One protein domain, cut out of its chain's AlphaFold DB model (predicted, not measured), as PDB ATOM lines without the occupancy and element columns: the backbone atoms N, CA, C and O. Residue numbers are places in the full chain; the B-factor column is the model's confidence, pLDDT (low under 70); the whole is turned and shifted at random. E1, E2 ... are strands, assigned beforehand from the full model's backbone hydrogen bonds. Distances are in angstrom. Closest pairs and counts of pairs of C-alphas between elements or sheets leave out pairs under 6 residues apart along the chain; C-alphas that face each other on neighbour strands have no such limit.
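AT A GLANCE: This is residues 183 to 273 of the 623 residues of an uncharacterized protein of Archaeoglobus sp (UniProt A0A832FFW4). What does the domain look like? A long, twisted and bent ribbon of three strands, E1 E2 E3, has a small three-strand sheet, E4 E5 E6, packed over part of one face, as a sandwich only partly face to face. The ribbon runs on past the small sheet at both ends. What is it made of? The 91 printed residues have six named strands, E1 to E6 in chain order, and no named helix: the class is all strand, and each sheet is a meander, each strand the antiparallel neighbour of the one before. The whole is loose, with a radius of gyration of the C-alphas of 16.3 A, and spans 52 by 31 by 17 A.

HOW THE PARTS SIT: How is the long sheet paired? E1, residues 185 to 203, and E2, residues 206 to 223, form a hairpin at 168 degrees, with N 195 and O 214 within hydrogen-bond range at 2.9 A. E2 and E3, residues 228 to 241, form another at 164 degrees, with N 213 and O 238 at 2.8 A. And the small one? E4, residues 246 to 251, and E5, residues 254 to 260, form a hairpin, with N 249 and O 256 at 2.9 A. E5 and E6, residues 266 to 272, form another, with N 257 and O 269 at 2.9 A. Where do the sheets face each other? Their strands stand at 39 degrees; the closest C-alphas of E1 and E6 are those of Gln 196 and Ala 268, 7.5 A apart. E1 and E4 are apart.

IN THESE COORDINATES: Where does E1 begin? C-alpha 185 is at (-39.841, -51.528, -0.529); E1 is 43.5 A long and bends by 90 degrees at residue 200. How long are the others? E2 is 49.1 A, E3 38.3 A, E4 16.9 A, E5 19.7 A and E6 20.0 A, ending with C-alpha 272 at (-32.818, -43.076, -14.927).

THE WHOLE: How large is it? The two C-alphas farthest apart, those of Leu 205 and Thr 225, are 54.2 A apart. Are there cuts or weak places? The printed part has no cut and its links are tight; the model's pLDDT is under 70 in 35 residues, among them 183 to 191 and 217 to 234.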
ATOM      1  N   LEU A 183     -43.771 -56.926   2.978       36.00
ATOM      2  CA  LEU A 183     -43.645 -55.496   2.713       36.00
ATOM      3  C   LEU A 183     -42.473 -55.270   1.759       36.00
ATOM      4  O   LEU A 183     -41.329 -55.153   2.190       36.00
ATOM      5  N   GLN A 184     -42.772 -55.204   0.464       37.72
ATOM      6  CA  GLN A 184     -41.810 -54.808  -0.557       37.72
ATOM      7  C   GLN A 184     -41.580 -53.289  -0.502       37.72
ATOM      8  O   GLN A 184     -42.526 -52.491  -0.502       37.72
ATOM      9  N   ALA A 185     -40.306 -52.905  -0.452       38.47
ATOM     10  CA  ALA A 185     -39.841 -51.528  -0.529       38.47
ATOM     11  C   ALA A 185     -39.103 -51.314  -1.855       38.47
ATOM     12  O   ALA A 185     -38.172 -52.059  -2.163       38.47
ATOM     13  N   ASN A 186     -39.489 -50.284  -2.608       42.16
ATOM     14  CA  ASN A 186     -38.788 -49.869  -3.819       42.16
ATOM     15  C   ASN A 186     -38.031 -48.563  -3.552       42.16
ATOM     16  O   ASN A 186     -38.617 -47.543  -3.179       42.16
ATOM     17  N   ALA A 187     -36.718 -48.608  -3.760       44.34
ATOM     18  CA  ALA A 187     -35.843 -47.447  -3.758       44.34
ATOM     19  C   ALA A 187     -35.836 -46.820  -5.159       44.34
ATOM     20  O   ALA A 187     -35.204 -47.344  -6.074       44.34
ATOM     21  N   GLU A 188     -36.543 -45.703  -5.340       53.34
ATOM     22  CA  GLU A 188     -36.530 -44.959  -6.601       53.34
ATOM     23  C   GLU A 188     -35.700 -43.682  -6.452       53.34
ATOM     24  O   GLU A 188     -36.005 -42.798  -5.644       53.34
ATOM     25  N   TYR A 189     -34.675 -43.548  -7.292       58.50
ATOM     26  CA  TYR A 189     -34.078 -42.246  -7.563       58.50
ATOM     27  C   TYR A 189     -35.049 -41.438  -8.426       58.50
ATOM     28  O   TYR A 189     -35.626 -41.948  -9.386       58.50
ATOM     29  N   ARG A 190     -35.235 -40.161  -8.093       65.56
ATOM     30  CA  ARG A 190     -36.083 -39.236  -8.852       65.56
ATOM     31  C   ARG A 190     -35.332 -37.935  -9.092       65.56
ATOM     32  O   ARG A 190     -34.818 -37.328  -8.153       65.56
ATOM     33  N   VAL A 191     -35.286 -37.504 -10.352       66.75
ATOM     34  CA  VAL A 191     -34.725 -36.205 -10.740       66.75
ATOM     35  C   VAL A 191     -35.606 -35.102 -10.151       66.75
ATOM     36  O   VAL A 191     -36.792 -35.011 -10.470       66.75
ATOM     37  N   LYS A 192     -35.032 -34.281  -9.270       72.62
ATOM     38  CA  LYS A 192     -35.673 -33.098  -8.677       72.62
ATOM     39  C   LYS A 192     -35.494 -31.869  -9.554       72.62
ATOM     40  O   LYS A 192     -36.420 -31.074  -9.685       72.62
ATOM     41  N   ASN A 193     -34.305 -31.719 -10.130       77.25
ATOM     42  CA  ASN A 193     -33.888 -30.527 -10.853       77.25
ATOM     43  C   ASN A 193     -32.797 -30.880 -11.871       77.25
ATOM     44  O   ASN A 193     -32.040 -31.832 -11.677       77.25
ATOM     45  N   VAL A 194     -32.693 -30.087 -12.934       79.38
ATOM     46  CA  VAL A 194     -31.612 -30.172 -13.923       79.38
ATOM     47  C   VAL A 194     -31.191 -28.749 -14.252       79.38
ATOM     48  O   VAL A 194     -32.029 -27.927 -14.622       79.38
ATOM     49  N   ARG A 195     -29.901 -28.448 -14.107       87.75
ATOM     50  CA  ARG A 195     -29.332 -27.118 -14.347       87.75
ATOM     51  C   ARG A 195     -28.247 -27.232 -15.412       87.75
ATOM     52  O   ARG A 195     -27.412 -28.129 -15.336       87.75
ATOM     53  N   GLN A 196     -28.282 -26.344 -16.400       84.50
ATOM     54  CA  GLN A 196     -27.275 -26.232 -17.455       84.50
ATOM     55  C   GLN A 196     -26.460 -24.958 -17.201       84.50
ATOM     56  O   GLN A 196     -27.022 -23.864 -17.151       84.50
ATOM     57  N   GLU A 197     -25.153 -25.104 -16.996       87.75
ATOM     58  CA  GLU A 197     -24.224 -24.015 -16.674       87.75
ATOM     59  C   GLU A 197     -23.044 -24.047 -17.665       87.75
ATOM     60  O   GLU A 197     -22.410 -25.095 -17.793       87.75
ATOM     61  N   PRO A 198     -22.704 -22.953 -18.375       86.25
ATOM     62  CA  PRO A 198     -21.522 -22.927 -19.238       86.25
ATOM     63  C   PRO A 198     -20.233 -23.187 -18.444       86.25
ATOM     64  O   PRO A 198     -19.970 -22.511 -17.449       86.25
ATOM     65  N   GLU A 199     -19.410 -24.138 -18.892       86.12
ATOM     66  CA  GLU A 199     -18.163 -24.539 -18.223       86.12
ATOM     67  C   GLU A 199     -16.982 -24.566 -19.210       86.12
ATOM     68  O   GLU A 199     -17.104 -24.988 -20.363       86.12
ATOM     69  N   LEU A 200     -15.811 -24.131 -18.734       87.75
ATOM     70  CA  LEU A 200     -14.522 -24.290 -19.409       87.75
ATOM     71  C   LEU A 200     -13.684 -25.291 -18.609       87.75
ATOM     72  O   LEU A 200     -13.180 -24.957 -17.535       87.75
ATOM     73  N   ARG A 201     -13.510 -26.511 -19.125       84.25
ATOM     74  CA  ARG A 201     -12.794 -27.580 -18.417       84.25
ATOM     75  C   ARG A 201     -11.387 -27.760 -18.982       84.25
ATOM     76  O   ARG A 201     -11.220 -28.145 -20.137       84.25
ATOM     77  N   CYS A 202     -10.378 -27.454 -18.169       83.00
ATOM     78  CA  CYS A 202      -8.963 -27.518 -18.544       83.00
ATOM     79  C   CYS A 202      -8.272 -28.800 -18.061       83.00
ATOM     80  O   CYS A 202      -8.606 -29.353 -17.017       83.00
ATOM     81  N   SER A 203      -7.282 -29.243 -18.832       78.62
ATOM     82  CA  SER A 203      -6.422 -30.402 -18.586       78.62
ATOM     83  C   SER A 203      -5.017 -30.143 -19.143       78.62
ATOM     84  O   SER A 203      -4.826 -29.196 -19.910       78.62
ATOM     85  N   ASP A 204      -4.055 -31.020 -18.851       74.31
ATOM     86  CA  ASP A 204      -2.688 -30.947 -19.399       74.31
ATOM     87  C   ASP A 204      -2.633 -31.024 -20.942       74.31
ATOM     88  O   ASP A 204      -1.629 -30.666 -21.556       74.31
ATOM     89  N   LEU A 205      -3.720 -31.478 -21.582       71.12
ATOM     90  CA  LEU A 205      -3.880 -31.570 -23.038       71.12
ATOM     91  C   LEU A 205      -4.626 -30.366 -23.650       71.12
ATOM     92  O   LEU A 205      -4.818 -30.324 -24.865       71.12
ATOM     93  N   GLY A 206      -5.044 -29.391 -22.835       78.25
ATOM     94  CA  GLY A 206      -5.780 -28.195 -23.253       78.25
ATOM     95  C   GLY A 206      -7.113 -28.001 -22.523       78.25
ATOM     96  O   GLY A 206      -7.492 -28.789 -21.652       78.25
ATOM     97  N   CYS A 207      -7.824 -26.931 -22.889       84.25
ATOM     98  CA  CYS A 207      -9.140 -26.586 -22.347       84.25
ATOM     99  C   CYS A 207     -10.255 -26.816 -23.370       84.25
ATOM    100  O   CYS A 207     -10.070 -26.567 -24.561       84.25
ATOM    101  N   LEU A 208     -11.417 -27.252 -22.886       87.06
ATOM    102  CA  LEU A 208     -12.628 -27.471 -23.671       87.06
ATOM    103  C   LEU A 208     -13.752 -26.570 -23.156       87.06
ATOM    104  O   LEU A 208     -14.055 -26.580 -21.965       87.06
ATOM    105  N   GLU A 209     -14.380 -25.819 -24.058       85.81
ATOM    106  CA  GLU A 209     -15.627 -25.095 -23.790       85.81
ATOM    107  C   GLU A 209     -16.829 -26.029 -23.958       85.81
ATOM    108  O   GLU A 209     -16.866 -26.850 -24.885       85.81
ATOM    109  N   GLY A 210     -17.830 -25.880 -23.096       87.94
ATOM    110  CA  GLY A 210     -19.034 -26.694 -23.121       87.94
ATOM    111  C   GLY A 210     -20.061 -26.278 -22.073       87.94
ATOM    112  O   GLY A 210     -20.039 -25.156 -21.568       87.94
ATOM    113  N   GLU A 211     -20.946 -27.206 -21.728       86.06
ATOM    114  CA  GLU A 211     -21.918 -27.052 -20.645       86.06
ATOM    115  C   GLU A 211     -21.735 -28.152 -19.597       86.06
ATOM    116  O   GLU A 211     -21.513 -29.326 -19.909       86.06
ATOM    117  N   LYS A 212     -21.860 -27.762 -18.332       88.69
ATOM    118  CA  LYS A 212     -22.010 -28.649 -17.189       88.69
ATOM    119  C   LYS A 212     -23.500 -28.820 -16.912       88.69
ATOM    120  O   LYS A 212     -24.195 -27.863 -16.574       88.69
ATOM    121  N   VAL A 213     -23.986 -30.051 -17.037       86.06
ATOM    122  CA  VAL A 213     -25.339 -30.440 -16.637       86.06
ATOM    123  C   VAL A 213     -25.277 -30.974 -15.209       86.06
ATOM    124  O   VAL A 213     -24.774 -32.075 -14.982       86.06
ATOM    125  N   ALA A 214     -25.766 -30.198 -14.247       84.25
ATOM    126  CA  ALA A 214     -25.932 -30.634 -12.864       84.25
ATOM    127  C   ALA A 214     -27.334 -31.233 -12.677       84.25
ATOM    128  O   ALA A 214     -28.342 -30.580 -12.965       84.25
ATOM    129  N   VAL A 215     -27.397 -32.480 -12.214       77.88
ATOM    130  CA  VAL A 215     -28.635 -33.231 -11.970       77.88
ATOM    131  C   VAL A 215     -28.823 -33.414 -10.471       77.88
ATOM    132  O   VAL A 215     -28.089 -34.170  -9.840       77.88
ATOM    133  N   GLU A 216     -29.838 -32.752  -9.925       75.50
ATOM    134  CA  GLU A 216     -30.240 -32.853  -8.521       75.50
ATOM    135  C   GLU A 216     -31.150 -34.079  -8.372       75.50
ATOM    136  O   GLU A 216     -32.263 -34.114  -8.913       75.50
ATOM    137  N   LEU A 217     -30.686 -35.108  -7.669       65.19
ATOM    138  CA  LEU A 217     -31.450 -36.325  -7.398       65.19
ATOM    139  C   LEU A 217     -31.995 -36.291  -5.975       65.19
ATOM    140  O   LEU A 217     -31.259 -35.991  -5.039       65.19
ATOM    141  N   SER A 218     -33.244 -36.716  -5.790       60.25
ATOM    142  CA  SER A 218     -33.690 -37.253  -4.504       60.25
ATOM    143  C   SER A 218     -33.823 -38.762  -4.597       60.25
ATOM    144  O   SER A 218     -34.580 -39.261  -5.433       60.25
ATOM    145  N   HIS A 219     -33.155 -39.474  -3.701       55.91
ATOM    146  CA  HIS A 219     -33.477 -40.862  -3.398       55.91
ATOM    147  C   HIS A 219     -34.622 -40.895  -2.379       55.91
ATOM    148  O   HIS A 219     -34.532 -40.219  -1.353       55.91
ATOM    149  N   ALA A 220     -35.680 -41.665  -2.643       46.38
ATOM    150  CA  ALA A 220     -36.775 -41.882  -1.700       46.38
ATOM    151  C   ALA A 220     -37.201 -43.358  -1.700       46.38
ATOM    152  O   ALA A 220     -37.338 -43.977  -2.758       46.38
ATOM    153  N   VAL A 221     -37.421 -43.913  -0.506       49.19
ATOM    154  CA  VAL A 221     -37.871 -45.302  -0.337       49.19
ATOM    155  C   VAL A 221     -39.389 -45.317  -0.210       49.19
ATOM    156  O   VAL A 221     -39.943 -44.742   0.731       49.19
ATOM    157  N   TYR A 222     -40.049 -45.976  -1.160       43.03
ATOM    158  CA  TYR A 222     -41.499 -46.133  -1.222       43.03
ATOM    159  C   TYR A 222     -41.883 -47.545  -0.774       43.03
ATOM    160  O   TYR A 222     -41.493 -48.534  -1.397       43.03
ATOM    161  N   PHE A 223     -42.661 -47.647   0.304       45.19
ATOM    162  CA  PHE A 223     -43.163 -48.922   0.824       45.19
ATOM    163  C   PHE A 223     -44.575 -49.217   0.307       45.19
ATOM    164  O   PHE A 223     -45.378 -48.298   0.124       45.19
ATOM    165  N   SER A 224     -44.930 -50.500   0.176       38.03
ATOM    166  CA  SER A 224     -46.289 -50.953  -0.186       38.03
ATOM    167  C   SER A 224     -47.408 -50.400   0.717       38.03
ATOM    168  O   SER A 224     -48.554 -50.290   0.292       38.03
ATOM    169  N   THR A 225     -47.079 -49.978   1.944       36.41
ATOM    170  CA  THR A 225     -48.000 -49.333   2.899       36.41
ATOM    171  C   THR A 225     -48.246 -47.838   2.644       36.41
ATOM    172  O   THR A 225     -48.934 -47.197   3.436       36.41
ATOM    173  N   GLY A 226     -47.660 -47.252   1.594       31.58
ATOM    174  CA  GLY A 226     -47.791 -45.829   1.253       31.58
ATOM    175  C   GLY A 226     -46.926 -44.872   2.084       31.58
ATOM    176  O   GLY A 226     -47.007 -43.661   1.891       31.58
ATOM    177  N   HIS A 227     -46.089 -45.390   2.988       37.22
ATOM    178  CA  HIS A 227     -45.111 -44.583   3.719       37.22
ATOM    179  C   HIS A 227     -43.904 -44.271   2.823       37.22
ATOM    180  O   HIS A 227     -43.456 -45.119   2.048       37.22
ATOM    181  N   VAL A 228     -43.376 -43.052   2.954       38.53
ATOM    182  CA  VAL A 228     -42.216 -42.556   2.203       38.53
ATOM    183  C   VAL A 228     -41.181 -42.071   3.204       38.53
ATOM    184  O   VAL A 228     -41.480 -41.178   3.997       38.53
ATOM    185  N   PHE A 229     -39.988 -42.663   3.180       42.62
ATOM    186  CA  PHE A 229     -38.887 -42.262   4.061       42.62
ATOM    187  C   PHE A 229     -37.920 -41.282   3.384       42.62
ATOM    188  O   PHE A 229     -37.989 -41.046   2.177       42.62
ATOM    189  N   GLU A 230     -37.107 -40.632   4.218       46.56
ATOM    190  CA  GLU A 230     -36.566 -39.291   3.985       46.56
ATOM    191  C   GLU A 230     -35.763 -39.123   2.684       46.56
ATOM    192  O   GLU A 230     -34.961 -39.972   2.291       46.56
ATOM    193  N   SER A 231     -35.971 -37.983   2.016       47.44
ATOM    194  CA  SER A 231     -35.306 -37.664   0.758       47.44
ATOM    195  C   SER A 231     -33.856 -37.234   0.988       47.44
ATOM    196  O   SER A 231     -33.606 -36.060   1.274       47.44
ATOM    197  N   SER A 232     -32.892 -38.141   0.814       48.56
ATOM    198  CA  SER A 232     -31.484 -37.745   0.713       48.56
ATOM    199  C   SER A 232     -31.185 -37.212  -0.690       48.56
ATOM    200  O   SER A 232     -31.505 -37.874  -1.683       48.56
ATOM    201  N   TYR A 233     -30.572 -36.030  -0.752       58.28
ATOM    202  CA  TYR A 233     -30.216 -35.342  -1.993       58.28
ATOM    203  C   TYR A 233     -28.801 -35.713  -2.449       58.28
ATOM    204  O   TYR A 233     -27.915 -35.954  -1.627       58.28
ATOM    205  N   THR A 234     -28.575 -35.776  -3.758       62.34
ATOM    206  CA  THR A 234     -27.243 -35.974  -4.350       62.34
ATOM    207  C   THR A 234     -27.192 -35.301  -5.715       62.34
ATOM    208  O   THR A 234     -28.030 -35.587  -6.568       62.34
ATOM    209  N   ASP A 235     -26.203 -34.435  -5.922       75.31
ATOM    210  CA  ASP A 235     -25.963 -33.780  -7.206       75.31
ATOM    211  C   ASP A 235     -24.951 -34.587  -8.032       75.31
ATOM    212  O   ASP A 235     -23.877 -34.941  -7.542       75.31
ATOM    213  N   LEU A 236     -25.281 -34.877  -9.295       78.25
ATOM    214  CA  LEU A 236     -24.351 -35.453 -10.274       78.25
ATOM    215  C   LEU A 236     -24.035 -34.428 -11.368       78.25
ATOM    216  O   LEU A 236     -24.945 -33.895 -12.000       78.25
ATOM    217  N   GLU A 237     -22.750 -34.184 -11.626       85.38
ATOM    218  CA  GLU A 237     -22.295 -33.209 -12.625       85.38
ATOM    219  C   GLU A 237     -21.739 -33.886 -13.887       85.38
ATOM    220  O   GLU A 237     -20.754 -34.628 -13.848       85.38
ATOM    221  N   PHE A 238     -22.340 -33.577 -15.036       88.44
ATOM    222  CA  PHE A 238     -21.957 -34.095 -16.346       88.44
ATOM    223  C   PHE A 238     -21.454 -32.954 -17.238       88.44
ATOM    224  O   PHE A 238     -22.244 -32.157 -17.734       88.44
ATOM    225  N   PHE A 239     -20.145 -32.889 -17.486       89.06
ATOM    226  CA  PHE A 239     -19.589 -31.961 -18.478       89.06
ATOM    227  C   PHE A 239     -19.734 -32.519 -19.898       89.06
ATOM    228  O   PHE A 239     -19.307 -33.651 -20.155       89.06
ATOM    229  N   PHE A 240     -20.251 -31.707 -20.817       88.75
ATOM    230  CA  PHE A 240     -20.315 -31.958 -22.256       88.75
ATOM    231  C   PHE A 240     -19.583 -30.839 -23.000       88.75
ATOM    232  O   PHE A 240     -20.000 -29.685 -22.948       88.75
ATOM    233  N   ALA A 241     -18.517 -31.182 -23.725       86.81
ATOM    234  CA  ALA A 241     -17.844 -30.233 -24.610       86.81
ATOM    235  C   ALA A 241     -18.745 -29.863 -25.805       86.81
ATOM    236  O   ALA A 241     -19.630 -30.630 -26.186       86.81
ATOM    237  N   ASN A 242     -18.500 -28.704 -26.417       86.06
ATOM    238  CA  ASN A 242     -19.240 -28.237 -27.590       86.06
ATOM    239  C   ASN A 242     -19.193 -29.245 -28.757       86.06
ATOM    240  O   ASN A 242     -18.146 -29.434 -29.379       86.06
ATOM    241  N   HIS A 243     -20.339 -29.848 -29.092       83.00
ATOM    242  CA  HIS A 243     -20.446 -30.957 -30.046       83.00
ATOM    243  C   HIS A 243     -21.537 -30.735 -31.124       83.00
ATOM    244  O   HIS A 243     -22.415 -29.873 -30.980       83.00
ATOM    245  N   PRO A 244     -21.476 -31.460 -32.260       75.62
ATOM    246  CA  PRO A 244     -22.522 -31.451 -33.277       75.62
ATOM    247  C   PRO A 244     -23.532 -32.595 -33.064       75.62
ATOM    248  O   PRO A 244     -23.225 -33.758 -33.314       75.62
ATOM    249  N   GLY A 245     -24.771 -32.259 -32.696       81.44
ATOM    250  CA  GLY A 245     -25.869 -33.225 -32.561       81.44
ATOM    251  C   GLY A 245     -26.203 -33.530 -31.102       81.44
ATOM    252  O   GLY A 245     -26.463 -32.602 -30.339       81.44
ATOM    253  N   CYS A 246     -26.247 -34.812 -30.737       84.38
ATOM    254  CA  CYS A 246     -26.516 -35.269 -29.374       84.38
ATOM    255  C   CYS A 246     -25.373 -36.156 -28.864       84.38
ATOM    256  O   CYS A 246     -24.967 -37.091 -29.554       84.38
ATOM    257  N   GLU A 247     -24.910 -35.904 -27.640       84.50
ATOM    258  CA  GLU A 247     -24.074 -36.833 -26.871       84.50
ATOM    259  C   GLU A 247     -24.869 -37.384 -25.688       84.50
ATOM    260  O   GLU A 247     -25.650 -36.658 -25.078       84.50
ATOM    261  N   THR A 248     -24.599 -38.629 -25.298       84.94
ATOM    262  CA  THR A 248     -25.201 -39.251 -24.111       84.94
ATOM    263  C   THR A 248     -24.107 -39.692 -23.146       84.94
ATOM    264  O   THR A 248     -23.137 -40.330 -23.554       84.94
ATOM    265  N   ARG A 249     -24.258 -39.370 -21.858       82.69
ATOM    266  CA  ARG A 249     -23.352 -39.787 -20.775       82.69
ATOM    267  C   ARG A 249     -24.171 -40.437 -19.656       82.69
ATOM    268  O   ARG A 249     -25.262 -39.969 -19.340       82.69
ATOM    269  N   ARG A 250     -23.650 -41.518 -19.065       78.56
ATOM    270  CA  ARG A 250     -24.273 -42.250 -17.946       78.56
ATOM    271  C   ARG A 250     -23.340 -42.227 -16.734       78.56
ATOM    272  O   ARG A 250     -22.144 -42.460 -16.889       78.56
ATOM    273  N   LEU A 251     -23.889 -41.990 -15.545       67.44
ATOM    274  CA  LEU A 251     -23.201 -42.105 -14.256       67.44
ATOM    275  C   LEU A 251     -24.207 -42.611 -13.214       67.44
ATOM    276  O   LEU A 251     -25.296 -42.060 -13.104       67.44
ATOM    277  N   ASN A 252     -23.860 -43.664 -12.470       62.53
ATOM    278  CA  ASN A 252     -24.667 -44.221 -11.370       62.53
ATOM    279  C   ASN A 252     -26.158 -44.462 -11.723       62.53
ATOM    280  O   ASN A 252     -27.051 -44.106 -10.960       62.53
ATOM    281  N   GLY A 253     -26.435 -45.020 -12.910       65.50
ATOM    282  CA  GLY A 253     -27.798 -45.278 -13.412       65.50
ATOM    283  C   GLY A 253     -28.535 -44.059 -13.987       65.50
ATOM    284  O   GLY A 253     -29.521 -44.223 -14.703       65.50
ATOM    285  N   VAL A 254     -28.038 -42.842 -13.760       70.88
ATOM    286  CA  VAL A 254     -28.564 -41.618 -14.380       70.88
ATOM    287  C   VAL A 254     -27.976 -41.457 -15.775       70.88
ATOM    288  O   VAL A 254     -26.759 -41.535 -15.959       70.88
ATOM    289  N   VAL A 255     -28.840 -41.196 -16.751       77.75
ATOM    290  CA  VAL A 255     -28.482 -40.902 -18.138       77.75
ATOM    291  C   VAL A 255     -28.827 -39.454 -18.452       77.75
ATOM    292  O   VAL A 255     -29.963 -39.021 -18.264       77.75
ATOM    293  N   VAL A 256     -27.841 -38.721 -18.966       82.00
ATOM    294  CA  VAL A 256     -28.011 -37.384 -19.532       82.00
ATOM    295  C   VAL A 256     -27.727 -37.460 -21.025       82.00
ATOM    296  O   VAL A 256     -26.613 -37.783 -21.438       82.00
ATOM    297  N   GLU A 257     -28.725 -37.136 -21.836       86.00
ATOM    298  CA  GLU A 257     -28.564 -36.844 -23.256       86.00
ATOM    299  C   GLU A 257     -28.536 -35.322 -23.431       86.00
ATOM    300  O   GLU A 257     -29.461 -34.611 -23.039       86.00
ATOM    301  N   HIS A 258     -27.451 -34.818 -24.003       87.50
ATOM    302  CA  HIS A 258     -27.213 -33.409 -24.269       87.50
ATOM    303  C   HIS A 258     -27.331 -33.186 -25.776       87.50
ATOM    304  O   HIS A 258     -26.435 -33.583 -26.521       87.50
ATOM    305  N   CYS A 259     -28.431 -32.585 -26.231       83.00
ATOM    306  CA  CYS A 259     -28.728 -32.356 -27.647       83.00
ATOM    307  C   CYS A 259     -28.634 -30.876 -28.016       83.00
ATOM    308  O   CYS A 259     -29.157 -30.019 -27.312       83.00
ATOM    309  N   ARG A 260     -28.036 -30.567 -29.167       81.25
ATOM    310  CA  ARG A 260     -28.005 -29.218 -29.740       81.25
ATOM    311  C   ARG A 260     -29.329 -28.901 -30.442       81.25
ATOM    312  O   ARG A 260     -29.628 -29.486 -31.482       81.25
ATOM    313  N   ASP A 261     -30.111 -27.976 -29.890       73.56
ATOM    314  CA  ASP A 261     -31.477 -27.670 -30.344       73.56
ATOM    315  C   ASP A 261     -31.474 -26.418 -31.250       73.56
ATOM    316  O   ASP A 261     -31.787 -25.293 -30.847       73.56
ATOM    317  N   GLY A 262     -31.022 -26.613 -32.495       68.62
ATOM    318  CA  GLY A 262     -30.941 -25.575 -33.529       68.62
ATOM    319  C   GLY A 262     -29.869 -24.507 -33.269       68.62
ATOM    320  O   GLY A 262     -28.729 -24.815 -32.915       68.62
ATOM    321  N   GLU A 263     -30.232 -23.239 -33.480       63.06
ATOM    322  CA  GLU A 263     -29.392 -22.067 -33.168       63.06
ATOM    323  C   GLU A 263     -29.502 -21.637 -31.688       63.06
ATOM    324  O   GLU A 263     -28.762 -20.766 -31.238       63.06
ATOM    325  N   SER A 264     -30.414 -22.252 -30.926       53.94
ATOM    326  CA  SER A 264     -30.871 -21.803 -29.600       53.94
ATOM    327  C   SER A 264     -29.982 -22.213 -28.417       53.94
ATOM    328  O   SER A 264     -30.225 -21.748 -27.306       53.94
ATOM    329  N   GLY A 265     -28.989 -23.083 -28.630       74.75
ATOM    330  CA  GLY A 265     -28.124 -23.647 -27.583       74.75
ATOM    331  C   GLY A 265     -28.249 -25.168 -27.465       74.75
ATOM    332  O   GLY A 265     -28.616 -25.846 -28.433       74.75
ATOM    333  N   TYR A 266     -27.940 -25.712 -26.287       80.19
ATOM    334  CA  TYR A 266     -28.128 -27.130 -25.978       80.19
ATOM    335  C   TYR A 266     -29.283 -27.356 -25.004       80.19
ATOM    336  O   TYR A 266     -29.693 -26.484 -24.239       80.19
ATOM    337  N   ARG A 267     -29.803 -28.577 -25.033       81.94
ATOM    338  CA  ARG A 267     -30.896 -29.067 -24.208       81.94
ATOM    339  C   ARG A 267     -30.487 -30.386 -23.573       81.94
ATOM    340  O   ARG A 267     -30.257 -31.367 -24.283       81.94
ATOM    341  N   ALA A 268     -30.481 -30.432 -22.247       81.56
ATOM    342  CA  ALA A 268     -30.398 -31.683 -21.511       81.56
ATOM    343  C   ALA A 268     -31.763 -32.398 -21.482       81.56
ATOM    344  O   ALA A 268     -32.807 -31.796 -21.207       81.56
ATOM    345  N   ARG A 269     -31.757 -33.710 -21.719       78.38
ATOM    346  CA  ARG A 269     -32.809 -34.649 -21.311       78.38
ATOM    347  C   ARG A 269     -32.190 -35.634 -20.331       78.38
ATOM    348  O   ARG A 269     -31.114 -36.163 -20.588       78.38
ATOM    349  N   VAL A 270     -32.861 -35.855 -19.204       70.50
ATOM    350  CA  VAL A 270     -32.348 -36.690 -18.114       70.50
ATOM    351  C   VAL A 270     -33.377 -37.748 -17.763       70.50
ATOM    352  O   VAL A 270     -34.554 -37.433 -17.582       70.50
ATOM    353  N   TRP A 271     -32.928 -38.993 -17.663       70.25
ATOM    354  CA  TRP A 271     -33.718 -40.110 -17.164       70.25
ATOM    355  C   TRP A 271     -32.833 -41.066 -16.362       70.25
ATOM    356  O   TRP A 271     -31.630 -40.856 -16.209       70.25
ATOM    357  N   ILE A 272     -33.460 -42.082 -15.782       66.19
ATOM    358  CA  ILE A 272     -32.818 -43.076 -14.927       66.19
ATOM    359  C   ILE A 272     -33.129 -44.438 -15.544       66.19
ATOM    360  O   ILE A 272     -34.262 -44.674 -15.966       66.19
ATOM    361  N   GLU A 273     -32.121 -45.295 -15.649       65.81
ATOM    362  CA  GLU A 273     -32.233 -46.630 -16.238       65.81
ATOM    363  C   GLU A 273     -31.852 -47.691 -15.203       65.81
ATOM    364  O   GLU A 273     -30.888 -47.510 -14.454       65.81
TER     365      GLU A 273